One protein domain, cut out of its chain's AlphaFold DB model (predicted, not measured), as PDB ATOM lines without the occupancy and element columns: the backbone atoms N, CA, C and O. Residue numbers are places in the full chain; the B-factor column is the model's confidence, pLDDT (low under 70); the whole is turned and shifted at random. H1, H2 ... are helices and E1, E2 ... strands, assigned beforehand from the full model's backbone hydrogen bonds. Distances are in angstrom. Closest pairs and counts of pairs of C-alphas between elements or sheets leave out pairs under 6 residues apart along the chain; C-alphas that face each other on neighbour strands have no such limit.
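What this domain is: This is residues 3 to 90 of the 91 residues of an uncharacterized protein of Clostridium perfringens (UniProt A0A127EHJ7). A small twisted sheet of four strands has one helix, H1, running across one of its faces, and a second helix, H2, packs beside the edge strand E4. Past the other edge strand, E1, a long loop, residues 6 to 20, swings out before the chain enters H1. The printed part has 88 residues with the elements E1, H1, E2, E3, E4, H2 in that order; the mixed sheet runs E1, E2, E3, E4, with E1 and E2 parallel and the other neighbours antiparallel. The class is mixed, helices and strands, with under half of the residues in named elements. The whole is compact, with a radius of gyration of the C-alphas of 12.5 A and spans of 35 by 25 by 22 A.

Where its parts are: Find C-alpha 3 at (-9.821, 7.096, -18.484), where E1, residues 3 to 5, begins. H1 is residues 21 to 34 and measures 20.2 A from C-alpha 21 at (-9.876, 3.126, -26.521). E2, residues 46 to 51, is the longest strand at 14.1 A. E3 is residues 60 to 63, 9.7 A, and E4 is residues 68 to 70. H2, residues 78 to 88, runs 15.5 A to C-alpha 88 at (-34.022, -4.555, -18.107).

How they stand to each other: Begin at the sheet, where N 4 and O 49 of E1 and E2 are 2.8 A apart, within hydrogen-bond range. E1, H1 and E2 form a strand-helix-strand unit, two parallel neighbour strands with a helix between them, and its crossover is left-handed. E2, E3 and E4 form a meander, each strand the antiparallel neighbour of the one before; E2 and E3 are a hairpin, and so are E3 and E4. Look for N 50 and O 60 at 2.8 A between E2 and E3, and N 61 and O 69 at 2.7 A between E3 and E4. E1 and E4 are apart. H1 is on the sheet at a height of 8.8 A, in two layers, a helix on one face of the sheet. It lies over E2 and only just over E3, with 3 of its C-alphas falling there, and runs across the strands, at 88 degrees to E2 on the local plane. Its closest C-alphas to E3 are those of Trp 24 and Ile 61, 7.4 A. H2 only grazes the sheet, with residues 78 to 87; its closest C-alphas to E4 are those of Tyr 70 and Ala 79, 5.3 A. H1 and H2 are close but not clearly touching, Ile 31 and Asn 83 having the closest C-alphas at 7.7 A, and are about perpendicular at 73 degrees. In H1 and H2 every O i to N i+4 pair is within hydrogen-bond range.

The domain as a whole: The two C-alphas farthest apart are those of Thr 8 and Lys 38, 37.3 A. The printed part has no cut. The links E1 to H1 and H1 to E2 are long. Residues 4 to 15 and residue 90 have pLDDT under 70, against a mean of 85.4 for the printed part of this model.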
ATOM      1  N   ILE A   3      -9.938   8.206 -19.447       71.31
ATOM      2  CA  ILE A   3      -9.821   7.096 -18.484       71.31
ATOM      3  C   ILE A   3      -9.345   7.672 -17.148       71.31
ATOM      4  O   ILE A   3      -8.353   8.399 -17.108       71.31
ATOM      5  N   PHE A   4     -10.070   7.380 -16.071       65.69
ATOM      6  CA  PHE A   4      -9.775   7.823 -14.711       65.69
ATOM      7  C   PHE A   4      -9.674   6.621 -13.768       65.69
ATOM      8  O   PHE A   4     -10.194   5.546 -14.045       65.69
ATOM      9  N   LYS A   5      -9.042   6.816 -12.614       65.56
ATOM     10  CA  LYS A   5      -9.065   5.863 -11.500       65.56
ATOM     11  C   LYS A   5      -9.990   6.408 -10.416       65.56
ATOM     12  O   LYS A   5      -9.937   7.607 -10.122       65.56
ATOM     13  N   LYS A   6     -10.836   5.566  -9.820       56.97
ATOM     14  CA  LYS A   6     -11.662   5.975  -8.674       56.97
ATOM     15  C   LYS A   6     -10.753   5.976  -7.430       56.97
ATOM     16  O   LYS A   6     -10.669   4.983  -6.736       56.97
ATOM     17  N   CYS A   7     -10.050   7.098  -7.219       51.78
ATOM     18  CA  CYS A   7      -9.040   7.357  -6.174       51.78
ATOM     19  C   CYS A   7      -7.686   6.613  -6.364       51.78
ATOM     20  O   CYS A   7      -7.636   5.464  -6.755       51.78
ATOM     21  N   THR A   8      -6.556   7.291  -6.094       51.38
ATOM     22  CA  THR A   8      -5.157   6.762  -6.013       51.38
ATOM     23  C   THR A   8      -4.249   6.641  -7.267       51.38
ATOM     24  O   THR A   8      -3.259   5.924  -7.223       51.38
ATOM     25  N   GLY A   9      -4.465   7.380  -8.362       47.97
ATOM     26  CA  GLY A   9      -3.325   7.915  -9.144       47.97
ATOM     27  C   GLY A   9      -2.491   7.037 -10.102       47.97
ATOM     28  O   GLY A   9      -1.303   7.307 -10.218       47.97
ATOM     29  N   GLU A  10      -3.065   6.114 -10.879       51.00
ATOM     30  CA  GLU A  10      -2.412   5.670 -12.129       51.00
ATOM     31  C   GLU A  10      -3.425   5.705 -13.278       51.00
ATOM     32  O   GLU A  10      -4.385   4.940 -13.319       51.00
ATOM     33  N   ILE A  11      -3.253   6.670 -14.185       55.81
ATOM     34  CA  ILE A  11      -3.883   6.648 -15.506       55.81
ATOM     35  C   ILE A  11      -3.052   5.653 -16.300       55.81
ATOM     36  O   ILE A  11      -1.874   5.923 -16.502       55.81
ATOM     37  N   TYR A  12      -3.624   4.529 -16.737       57.84
ATOM     38  CA  TYR A  12      -2.894   3.609 -17.606       57.84
ATOM     39  C   TYR A  12      -2.614   4.315 -18.937       57.84
ATOM     40  O   TYR A  12      -3.567   4.664 -19.646       57.84
ATOM     41  N   PRO A  13      -1.341   4.592 -19.279       61.03
ATOM     42  CA  PRO A  13      -1.025   5.195 -20.562       61.03
ATOM     43  C   PRO A  13      -1.466   4.275 -21.705       61.03
ATOM     44  O   PRO A  13      -1.620   3.067 -21.530       61.03
ATOM     45  N   LYS A  14      -1.665   4.850 -22.897       66.94
ATOM     46  CA  LYS A  14      -2.156   4.145 -24.102       66.94
ATOM     47  C   LYS A  14      -1.310   2.930 -24.518       66.94
ATOM     48  O   LYS A  14      -1.724   2.150 -25.371       66.94
ATOM     49  N   GLU A  15      -0.112   2.793 -23.963       69.19
ATOM     50  CA  GLU A  15       0.750   1.623 -24.123       69.19
ATOM     51  C   GLU A  15       0.175   0.356 -23.464       69.19
ATOM     52  O   GLU A  15       0.368  -0.737 -23.997       69.19
ATOM     53  N   TYR A  16      -0.611   0.489 -22.391       71.94
ATOM     54  CA  TYR A  16      -1.284  -0.622 -21.714       71.94
ATOM     55  C   TYR A  16      -2.681  -0.863 -22.294       71.94
ATOM     56  O   TYR A  16      -3.382   0.084 -22.645       71.94
ATOM     57  N   GLU A  17      -3.122  -2.123 -22.360       76.25
ATOM     58  CA  GLU A  17      -4.425  -2.497 -22.948       76.25
ATOM     59  C   GLU A  17      -5.605  -1.767 -22.298       76.25
ATOM     60  O   GLU A  17      -6.421  -1.179 -23.000       76.25
ATOM     61  N   LEU A  18      -5.625  -1.683 -20.964       75.94
ATOM     62  CA  LEU A  18      -6.640  -0.945 -20.201       75.94
ATOM     63  C   LEU A  18      -6.619   0.574 -20.458       75.94
ATOM     64  O   LEU A  18      -7.558   1.270 -20.078       75.94
ATOM     65  N   GLY A  19      -5.566   1.104 -21.084       74.31
ATOM     66  CA  GLY A  19      -5.438   2.505 -21.492       74.31
ATOM     67  C   GLY A  19      -5.895   2.786 -22.932       74.31
ATOM     68  O   GLY A  19      -5.966   3.953 -23.332       74.31
ATOM     69  N   LYS A  20      -6.188   1.745 -23.726       83.12
ATOM     70  CA  LYS A  20      -6.557   1.859 -25.147       83.12
ATOM     71  C   LYS A  20      -8.056   2.039 -25.319       83.12
ATOM     72  O   LYS A  20      -8.853   1.448 -24.597       83.12
ATOM     73  N   GLU A  21      -8.455   2.861 -26.287       87.12
ATOM     74  CA  GLU A  21      -9.876   3.126 -26.521       87.12
ATOM     75  C   GLU A  21     -10.599   1.892 -27.061       87.12
ATOM     76  O   GLU A  21     -11.706   1.569 -26.632       87.12
ATOM     77  N   GLU A  22      -9.915   1.172 -27.939       89.81
ATOM     78  CA  GLU A  22     -10.371  -0.040 -28.606       89.81
ATOM     79  C   GLU A  22     -10.753  -1.119 -27.593       89.81
ATOM     80  O   GLU A  22     -11.826  -1.704 -27.711       89.81
ATOM     81  N   TYR A  23      -9.947  -1.287 -26.539       90.75
ATOM     82  CA  TYR A  23     -10.224  -2.232 -25.461       90.75
ATOM     83  C   TYR A  23     -11.615  -2.000 -24.861       90.75
ATOM     84  O   TYR A  23     -12.439  -2.906 -24.795       90.75
ATOM     85  N   TRP A  24     -11.930  -0.762 -24.478       92.19
ATOM     86  CA  TRP A  24     -13.211  -0.449 -23.841       92.19
ATOM     87  C   TRP A  24     -14.395  -0.515 -24.806       92.19
ATOM     88  O   TRP A  24     -15.498  -0.877 -24.389       92.19
ATOM     89  N   LYS A  25     -14.173  -0.226 -26.094       94.31
ATOM     90  CA  LYS A  25     -15.181  -0.447 -27.139       94.31
ATOM     91  C   LYS A  25     -15.505  -1.936 -27.278       94.31
ATOM     92  O   LYS A  25     -16.681  -2.298 -27.308       94.31
ATOM     93  N   GLU A  26     -14.489  -2.793 -27.297       94.12
ATOM     94  CA  GLU A  26     -14.653  -4.250 -27.331       94.12
ATOM     95  C   GLU A  26     -15.348  -4.772 -26.069       94.12
ATOM     96  O   GLU A  26     -16.323  -5.517 -26.184       94.12
ATOM     97  N   ARG A  27     -14.943  -4.307 -24.876       94.56
ATOM     98  CA  ARG A  27     -15.603  -4.664 -23.608       94.56
ATOM     99  C   ARG A  27     -17.091  -4.317 -23.619       94.56
ATOM    100  O   ARG A  27     -17.906  -5.148 -23.225       94.56
ATOM    101  N   LEU A  28     -17.474  -3.130 -24.096       96.12
ATOM    102  CA  LEU A  28     -18.888  -2.749 -24.182       96.12
ATOM    103  C   LEU A  28     -19.667  -3.658 -25.149       96.12
ATOM    104  O   LEU A  28     -20.771  -4.098 -24.828       96.12
ATOM    105  N   CYS A  29     -19.087  -3.976 -26.310       95.62
ATOM    106  CA  CYS A  29     -19.672  -4.921 -27.263       95.62
ATOM    107  C   CYS A  29     -19.871  -6.316 -26.651       95.62
ATOM    108  O   CYS A  29     -20.900  -6.954 -26.882       95.62
ATOM    109  N   GLU A  30     -18.905  -6.795 -25.868       95.31
ATOM    110  CA  GLU A  30     -19.012  -8.078 -25.175       95.31
ATOM    111  C   GLU A  30     -20.094  -8.078 -24.104       95.31
ATOM    112  O   GLU A  30     -20.867  -9.028 -24.056       95.31
ATOM    113  N   ILE A  31     -20.218  -7.010 -23.311       96.19
ATOM    114  CA  ILE A  31     -21.305  -6.873 -22.330       96.19
ATOM    115  C   ILE A  31     -22.661  -6.985 -23.042       96.19
ATOM    116  O   ILE A  31     -23.497  -7.800 -22.662       96.19
ATOM    117  N   TYR A  32     -22.870  -6.249 -24.137       96.06
ATOM    118  CA  TYR A  32     -24.107  -6.352 -24.924       96.06
ATOM    119  C   TYR A  32     -24.369  -7.789 -25.401       96.06
ATOM    120  O   TYR A  32     -25.486  -8.295 -25.276       96.06
ATOM    121  N   ARG A  33     -23.331  -8.475 -25.896       94.12
ATOM    122  CA  ARG A  33     -23.422  -9.866 -26.356       94.12
ATOM    123  C   ARG A  33     -23.753 -10.835 -25.218       94.12
ATOM    124  O   ARG A  33     -24.623 -11.684 -25.399       94.12
ATOM    125  N   ASN A  34     -23.103 -10.697 -24.063       94.38
ATOM    126  CA  ASN A  34     -23.305 -11.545 -22.882       94.38
ATOM    127  C   ASN A  34     -24.743 -11.463 -22.357       94.38
ATOM    128  O   ASN A  34     -25.283 -12.459 -21.879       94.38
ATOM    129  N   HIS A  35     -25.380 -10.299 -22.499       93.94
ATOM    130  CA  HIS A  35     -26.779 -10.076 -22.120       93.94
ATOM    131  C   HIS A  35     -27.779 -10.329 -23.258       93.94
ATOM    132  O   HIS A  35     -28.966 -10.051 -23.111       93.94
ATOM    133  N   GLY A  36     -27.333 -10.873 -24.396       93.31
ATOM    134  CA  GLY A  36     -28.206 -11.223 -25.521       93.31
ATOM    135  C   GLY A  36     -28.801 -10.021 -26.264       93.31
ATOM    136  O   GLY A  36     -29.799 -10.167 -26.977       93.31
ATOM    137  N   ILE A  37     -28.205  -8.836 -26.120       93.00
ATOM    138  CA  ILE A  37     -28.661  -7.615 -26.781       93.00
ATOM    139  C   ILE A  37     -28.275  -7.671 -28.260       93.00
ATOM    140  O   ILE A  37     -27.103  -7.737 -28.619       93.00
ATOM    141  N   LYS A  38     -29.286  -7.655 -29.135       88.56
ATOM    142  CA  LYS A  38     -29.105  -7.794 -30.592       88.56
ATOM    143  C   LYS A  38     -28.686  -6.499 -31.288       88.56
ATOM    144  O   LYS A  38     -28.252  -6.538 -32.435       88.56
ATOM    145  N   THR A  39     -28.860  -5.355 -30.633       89.00
ATOM    146  CA  THR A  39     -28.465  -4.052 -31.175       89.00
ATOM    147  C   THR A  39     -26.968  -3.829 -31.010       89.00
ATOM    148  O   THR A  39     -26.370  -4.301 -30.044       89.00
ATOM    149  N   LEU A  40     -26.373  -3.051 -31.916       90.56
ATOM    150  CA  LEU A  40     -24.980  -2.631 -31.784       90.56
ATOM    151  C   LEU A  40     -24.781  -1.831 -30.492       90.56
ATOM    152  O   LEU A  40     -25.579  -0.949 -30.167       90.56
ATOM    153  N   ALA A  41     -23.706  -2.144 -29.770       93.44
ATOM    154  CA  ALA A  41     -23.291  -1.356 -28.625       93.44
ATOM    155  C   ALA A  41     -22.935   0.071 -29.085       93.44
ATOM    156  O   ALA A  41     -22.179   0.222 -30.049       93.44
ATOM    157  N   PRO A  42     -23.444   1.124 -28.424       94.44
ATOM    158  CA  PRO A  42     -23.176   2.508 -28.801       94.44
ATOM    159  C   PRO A  42     -21.790   2.940 -28.294       94.44
ATOM    160  O   PRO A  42     -21.658   3.759 -27.391       94.44
ATOM    161  N   THR A  43     -20.729   2.366 -28.858       94.31
ATOM    162  CA  THR A  43     -19.335   2.566 -28.424       94.31
ATOM    163  C   THR A  43     -18.852   4.015 -28.538       94.31
ATOM    164  O   THR A  43     -18.051   4.462 -27.720       94.31
ATOM    165  N   GLU A  44     -19.383   4.786 -29.487       94.00
ATOM    166  CA  GLU A  44     -19.099   6.225 -29.654       94.00
ATOM    167  C   GLU A  44     -19.760   7.109 -28.572       94.00
ATOM    168  O   GLU A  44     -19.462   8.303 -28.433       94.00
ATOM    169  N   GLU A  45     -20.648   6.520 -27.765       94.88
ATOM    170  CA  GLU A  45     -21.298   7.164 -26.622       94.88
ATOM    171  C   GLU A  45     -20.552   6.930 -25.303       94.88
ATOM    172  O   GLU A  45     -20.987   7.420 -24.258       94.88
ATOM    173  N   ILE A  46     -19.404   6.241 -25.319       93.75
ATOM    174  CA  ILE A  46     -18.557   6.116 -24.130       93.75
ATOM    175  C   ILE A  46     -17.951   7.485 -23.805       93.75
ATOM    176  O   ILE A  46     -17.155   8.055 -24.558       93.75
ATOM    177  N   ARG A  47     -18.306   8.022 -22.639       90.88
ATOM    178  CA  ARG A  47     -17.789   9.299 -22.143       90.88
ATOM    179  C   ARG A  47     -16.450   9.105 -21.446       90.88
ATOM    180  O   ARG A  47     -15.484   9.823 -21.731       90.88
ATOM    181  N   MET A  48     -16.405   8.176 -20.498       89.69
ATOM    182  CA  MET A  48     -15.207   7.892 -19.720       89.69
ATOM    183  C   MET A  48     -15.216   6.481 -19.149       89.69
ATOM    184  O   MET A  48     -16.260   5.842 -19.092       89.69
ATOM    185  N   VAL A  49     -14.057   6.037 -18.680       89.75
ATOM    186  CA  VAL A  49     -13.908   4.767 -17.970       89.75
ATOM    187  C   VAL A  49     -13.267   5.013 -16.613       89.75
ATOM    188  O   VAL A  49     -12.351   5.827 -16.509       89.75
ATOM    189  N   LEU A  50     -13.752   4.322 -15.585       87.25
ATOM    190  CA  LEU A  50     -13.146   4.252 -14.264       87.25
ATOM    191  C   LEU A  50     -12.483   2.891 -14.084       87.25
ATOM    192  O   LEU A  50     -13.154   1.875 -14.221       87.25
ATOM    193  N   ILE A  51     -11.196   2.866 -13.756       85.75
ATOM    194  CA  ILE A  51     -10.487   1.631 -13.413       85.75
ATOM    195  C   ILE A  51     -10.571   1.411 -11.907       85.75
ATOM    196  O   ILE A  51     -10.368   2.352 -11.126       85.75
ATOM    197  N   GLY A  52     -10.908   0.181 -11.531       79.75
ATOM    198  CA  GLY A  52     -10.999  -0.250 -10.149       79.75
ATOM    199  C   GLY A  52      -9.637  -0.288  -9.464       79.75
ATOM    200  O   GLY A  52      -8.587  -0.364 -10.103       79.75
ATOM    201  N   ASP A  53      -9.658  -0.242  -8.141       80.81
ATOM    202  CA  ASP A  53      -8.477  -0.377  -7.294       80.81
ATOM    203  C   ASP A  53      -8.757  -1.370  -6.148       80.81
ATOM    204  O   ASP A  53      -9.867  -1.896  -6.057       80.81
ATOM    205  N   PRO A  54      -7.794  -1.669  -5.260       80.12
ATOM    206  CA  PRO A  54      -8.030  -2.612  -4.166       80.12
ATOM    207  C   PRO A  54      -9.198  -2.247  -3.229       80.12
ATOM    208  O   PRO A  54      -9.768  -3.137  -2.604       80.12
ATOM    209  N   SER A  55      -9.559  -0.964  -3.120       80.06
ATOM    210  CA  SER A  55     -10.691  -0.490  -2.310       80.06
ATOM    211  C   SER A  55     -12.032  -0.603  -3.042       80.06
ATOM    212  O   SER A  55     -13.069  -0.818  -2.411       80.06
ATOM    213  N   TYR A  56     -12.015  -0.504  -4.372       82.06
ATOM    214  CA  TYR A  56     -13.180  -0.694  -5.226       82.06
ATOM    215  C   TYR A  56     -12.776  -1.427  -6.516       82.06
ATOM    216  O   TYR A  56     -12.504  -0.783  -7.533       82.06
ATOM    217  N   PRO A  57     -12.716  -2.772  -6.499       84.06
ATOM    218  CA  PRO A  57     -12.064  -3.560  -7.545       84.06
ATOM    219  C   PRO A  57     -12.996  -3.820  -8.736       84.06
ATOM    220  O   PRO A  57     -13.229  -4.967  -9.101       84.06
ATOM    221  N   ALA A  58     -13.584  -2.769  -9.309       89.19
ATOM    222  CA  ALA A  58     -14.461  -2.866 -10.470       89.19
ATOM    223  C   ALA A  58     -14.156  -1.775 -11.500       89.19
ATOM    224  O   ALA A  58     -14.059  -0.596 -11.147       89.19
ATOM    225  N   ASN A  59     -14.070  -2.169 -12.771       90.31
ATOM    226  CA  ASN A  59     -13.930  -1.229 -13.878       90.31
ATOM    227  C   ASN A  59     -15.316  -0.836 -14.400       90.31
ATOM    228  O   ASN A  59     -16.181  -1.694 -14.582       90.31
ATOM    229  N   ILE A  60     -15.518   0.454 -14.659       92.19
ATOM    230  CA  ILE A  60     -16.811   1.032 -15.034       92.19
ATOM    231  C   ILE A  60     -16.670   1.815 -16.335       92.19
ATOM    232  O   ILE A  60     -15.891   2.758 -16.411       92.19
ATOM    233  N   ILE A  61     -17.469   1.478 -17.337       94.12
ATOM    234  CA  ILE A  61     -17.671   2.238 -18.568       94.12
ATOM    235  C   ILE A  61     -18.858   3.180 -18.346       94.12
ATOM    236  O   ILE A  61     -19.970   2.728 -18.084       94.12
ATOM    237  N   ILE A  62     -18.633   4.488 -18.445       93.81
ATOM    238  CA  ILE A  62     -19.658   5.519 -18.245       93.81
ATOM    239  C   ILE A  62     -20.028   6.128 -19.596       93.81
ATOM    240  O   ILE A  62     -19.181   6.693 -20.297       93.81
ATOM    241  N   MET A  63     -21.309   6.050 -19.938       94.94
ATOM    242  CA  MET A  63     -21.885   6.572 -21.175       94.94
ATOM    243  C   MET A  63     -22.193   8.078 -21.068       94.94
ATOM    244  O   MET A  63     -22.251   8.643 -19.972       94.94
ATOM    245  N   LYS A  64     -22.411   8.764 -22.199       94.31
ATOM    246  CA  LYS A  64     -22.786  10.195 -22.214       94.31
ATOM    247  C   LYS A  64     -24.104  10.480 -21.486       94.31
ATOM    248  O   LYS A  64     -24.205  11.526 -20.851       94.31
ATOM    249  N   ASP A  65     -25.059   9.549 -21.530       93.19
ATOM    250  CA  ASP A  65     -26.351   9.635 -20.829       93.19
ATOM    251  C   ASP A  65     -26.253   9.349 -19.314       93.19
ATOM    252  O   ASP A  65     -27.254   9.423 -18.606       93.19
ATOM    253  N   GLY A  66     -25.054   9.043 -18.804       92.44
ATOM    254  CA  GLY A  66     -24.819   8.701 -17.400       92.44
ATOM    255  C   GLY A  66     -25.027   7.223 -17.066       92.44
ATOM    256  O   GLY A  66     -24.815   6.843 -15.919       92.44
ATOM    257  N   THR A  67     -25.397   6.383 -18.038       94.88
ATOM    258  CA  THR A  67     -25.464   4.929 -17.843       94.88
ATOM    259  C   THR A  67     -24.083   4.381 -17.499       94.88
ATOM    260  O   THR A  67     -23.087   4.748 -18.127       94.88
ATOM    261  N   GLU A  68     -24.032   3.464 -16.539       94.81
ATOM    262  CA  GLU A  68     -22.817   2.760 -16.147       94.81
ATOM    263  C   GLU A  68     -22.896   1.293 -16.562       94.81
ATOM    264  O   GLU A  68     -23.882   0.614 -16.277       94.81
ATOM    265  N   PHE A  69     -21.836   0.797 -17.189       95.75
ATOM    266  CA  PHE A  69     -21.618  -0.621 -17.440       95.75
ATOM    267  C   PHE A  69     -20.362  -1.080 -16.716       95.75
ATOM    268  O   PHE A  69     -19.356  -0.379 -16.698       95.75
ATOM    269  N   TYR A  70     -20.403  -2.269 -16.141       95.00
ATOM    270  CA  TYR A  70     -19.297  -2.844 -15.394       95.00
ATOM    271  C   TYR A  70     -18.577  -3.870 -16.256       95.00
ATOM    272  O   TYR A  70     -19.211  -4.705 -16.899       95.00
ATOM    273  N   ASP A  71     -17.252  -3.825 -16.267       92.94
ATOM    274  CA  ASP A  71     -16.446  -4.805 -16.983       92.94
ATOM    275  C   ASP A  71     -16.560  -6.183 -16.317       92.94
ATOM    276  O   ASP A  71     -15.930  -6.441 -15.295       92.94
ATOM    277  N   GLU A  72     -17.336  -7.081 -16.911       92.69
ATOM    278  CA  GLU A  72     -17.651  -8.395 -16.335       92.69
ATOM    279  C   GLU A  72     -16.462  -9.355 -16.244       92.69
ATOM    280  O   GLU A  72     -16.540 -10.339 -15.513       92.69
ATOM    281  N   LEU A  73     -15.371  -9.088 -16.972       88.88
ATOM    282  CA  LEU A  73     -14.170  -9.928 -16.952       88.88
ATOM    283  C   LEU A  73     -13.235  -9.537 -15.805       88.88
ATOM    284  O   LEU A  73     -12.623 -10.405 -15.189       88.88
ATOM    285  N   ASN A  74     -13.142  -8.236 -15.516       84.88
ATOM    286  CA  ASN A  74     -12.192  -7.681 -14.546       84.88
ATOM    287  C   ASN A  74     -12.858  -7.107 -13.286       84.88
ATOM    288  O   ASN A  74     -12.180  -6.522 -12.446       84.88
ATOM    289  N   SER A  75     -14.175  -7.256 -13.151       86.25
ATOM    290  CA  SER A  75     -14.938  -6.834 -11.974       86.25
ATOM    291  C   SER A  75     -15.531  -8.049 -11.254       86.25
ATOM    292  O   SER A  75     -15.593  -9.145 -11.817       86.25
ATOM    293  N   PRO A  76     -15.995  -7.904 -10.002       90.06
ATOM    294  CA  PRO A  76     -16.525  -9.031  -9.254       90.06
ATOM    295  C   PRO A  76     -17.825  -9.548  -9.883       90.06
ATOM    296  O   PRO A  76     -18.510  -8.829 -10.607       90.06
ATOM    297  N   LYS A  77     -18.221 -10.781  -9.535       90.38
ATOM    298  CA  LYS A  77     -19.371 -11.490 -10.138       90.38
ATOM    299  C   LYS A  77     -20.690 -10.705 -10.151       90.38
ATOM    300  O   LYS A  77     -21.539 -10.965 -10.995       90.38
ATOM    301  N   TRP A  78     -20.872  -9.749  -9.238       93.44
ATOM    302  CA  TRP A  78     -22.062  -8.898  -9.208       93.44
ATOM    303  C   TRP A  78     -22.168  -7.947 -10.413       93.44
ATOM    304  O   TRP A  78     -23.263  -7.464 -10.685       93.44
ATOM    305  N   ALA A  79     -21.078  -7.695 -11.149       94.56
ATOM    306  CA  ALA A  79     -21.055  -6.830 -12.331       94.56
ATOM    307  C   ALA A  79     -22.073  -7.272 -13.391       94.56
ATOM    308  O   ALA A  79     -22.813  -6.441 -13.917       94.56
ATOM    309  N   PHE A  80     -22.180  -8.584 -13.618       94.50
ATOM    310  CA  PHE A  80     -23.157  -9.157 -14.540       94.50
ATOM    311  C   PHE A  80     -24.596  -8.802 -14.138       94.50
ATOM    312  O   PHE A  80     -25.380  -8.327 -14.956       94.50
ATOM    313  N   GLU A  81     -24.946  -8.960 -12.858       94.88
ATOM    314  CA  GLU A  81     -26.298  -8.662 -12.364       94.88
ATOM    315  C   GLU A  81     -26.630  -7.165 -12.410       94.88
ATOM    316  O   GLU A  81     -27.782  -6.792 -12.636       94.88
ATOM    317  N   ILE A  82     -25.640  -6.288 -12.218       94.56
ATOM    318  CA  ILE A  82     -25.837  -4.842 -12.364       94.56
ATOM    319  C   ILE A  82     -26.062  -4.473 -13.833       94.56
ATOM    320  O   ILE A  82     -27.045  -3.796 -14.133       94.56
ATOM    321  N   ASN A  83     -25.238  -4.980 -14.752       96.00
ATOM    322  CA  ASN A  83     -25.423  -4.764 -16.190       96.00
ATOM    323  C   ASN A  83     -26.786  -5.276 -16.671       96.00
ATOM    324  O   ASN A  83     -27.491  -4.584 -17.406       96.00
ATOM    325  N   LYS A  84     -27.222  -6.443 -16.185       95.06
ATOM    326  CA  LYS A  84     -28.544  -6.999 -16.493       95.06
ATOM    327  C   LYS A  84     -29.681  -6.045 -16.112       95.06
ATOM    328  O   LYS A  84     -30.626  -5.870 -16.878       95.06
ATOM    329  N   LYS A  85     -29.591  -5.393 -14.945       94.50
ATOM    330  CA  LYS A  85     -30.581  -4.390 -14.508       94.50
ATOM    331  C   LYS A  85     -30.604  -3.170 -15.424       94.50
ATOM    332  O   LYS A  85     -31.683  -2.652 -15.687       94.50
ATOM    333  N   VAL A  86     -29.446  -2.732 -15.922       93.44
ATOM    334  CA  VAL A  86     -29.360  -1.616 -16.878       93.44
ATOM    335  C   VAL A  86     -30.155  -1.927 -18.144       93.44
ATOM    336  O   VAL A  86     -30.927  -1.084 -18.594       93.44
ATOM    337  N   PHE A  87     -30.021  -3.138 -18.688       91.75
ATOM    338  CA  PHE A  87     -30.769  -3.537 -19.881       91.75
ATOM    339  C   PHE A  87     -32.262  -3.740 -19.609       91.75
ATOM    340  O   PHE A  87     -33.084  -3.299 -20.406       91.75
ATOM    341  N   ASN A  88     -32.621  -4.332 -18.469       87.69
ATOM    342  CA  ASN A  88     -34.022  -4.555 -18.107       87.69
ATOM    343  C   ASN A  88     -34.788  -3.258 -17.811       87.69
ATOM    344  O   ASN A  88     -35.989  -3.211 -18.034       87.69
ATOM    345  N   ASN A  89     -34.116  -2.214 -17.317       74.50
ATOM    346  CA  ASN A  89     -34.742  -0.917 -17.033       74.50
ATOM    347  C   ASN A  89     -34.855  -0.006 -18.271       74.50
ATOM    348  O   ASN A  89     -35.426   1.077 -18.171       74.50
ATOM    349  N   LYS A  90     -34.274  -0.403 -19.413       60.47
ATOM    350  CA  LYS A  90     -34.355   0.326 -20.691       60.47
ATOM    351  C   LYS A  90     -35.380  -0.274 -21.672       60.47
ATOM    352  O   LYS A  90     -35.483   0.235 -22.788       60.47
TER     353      LYS A  90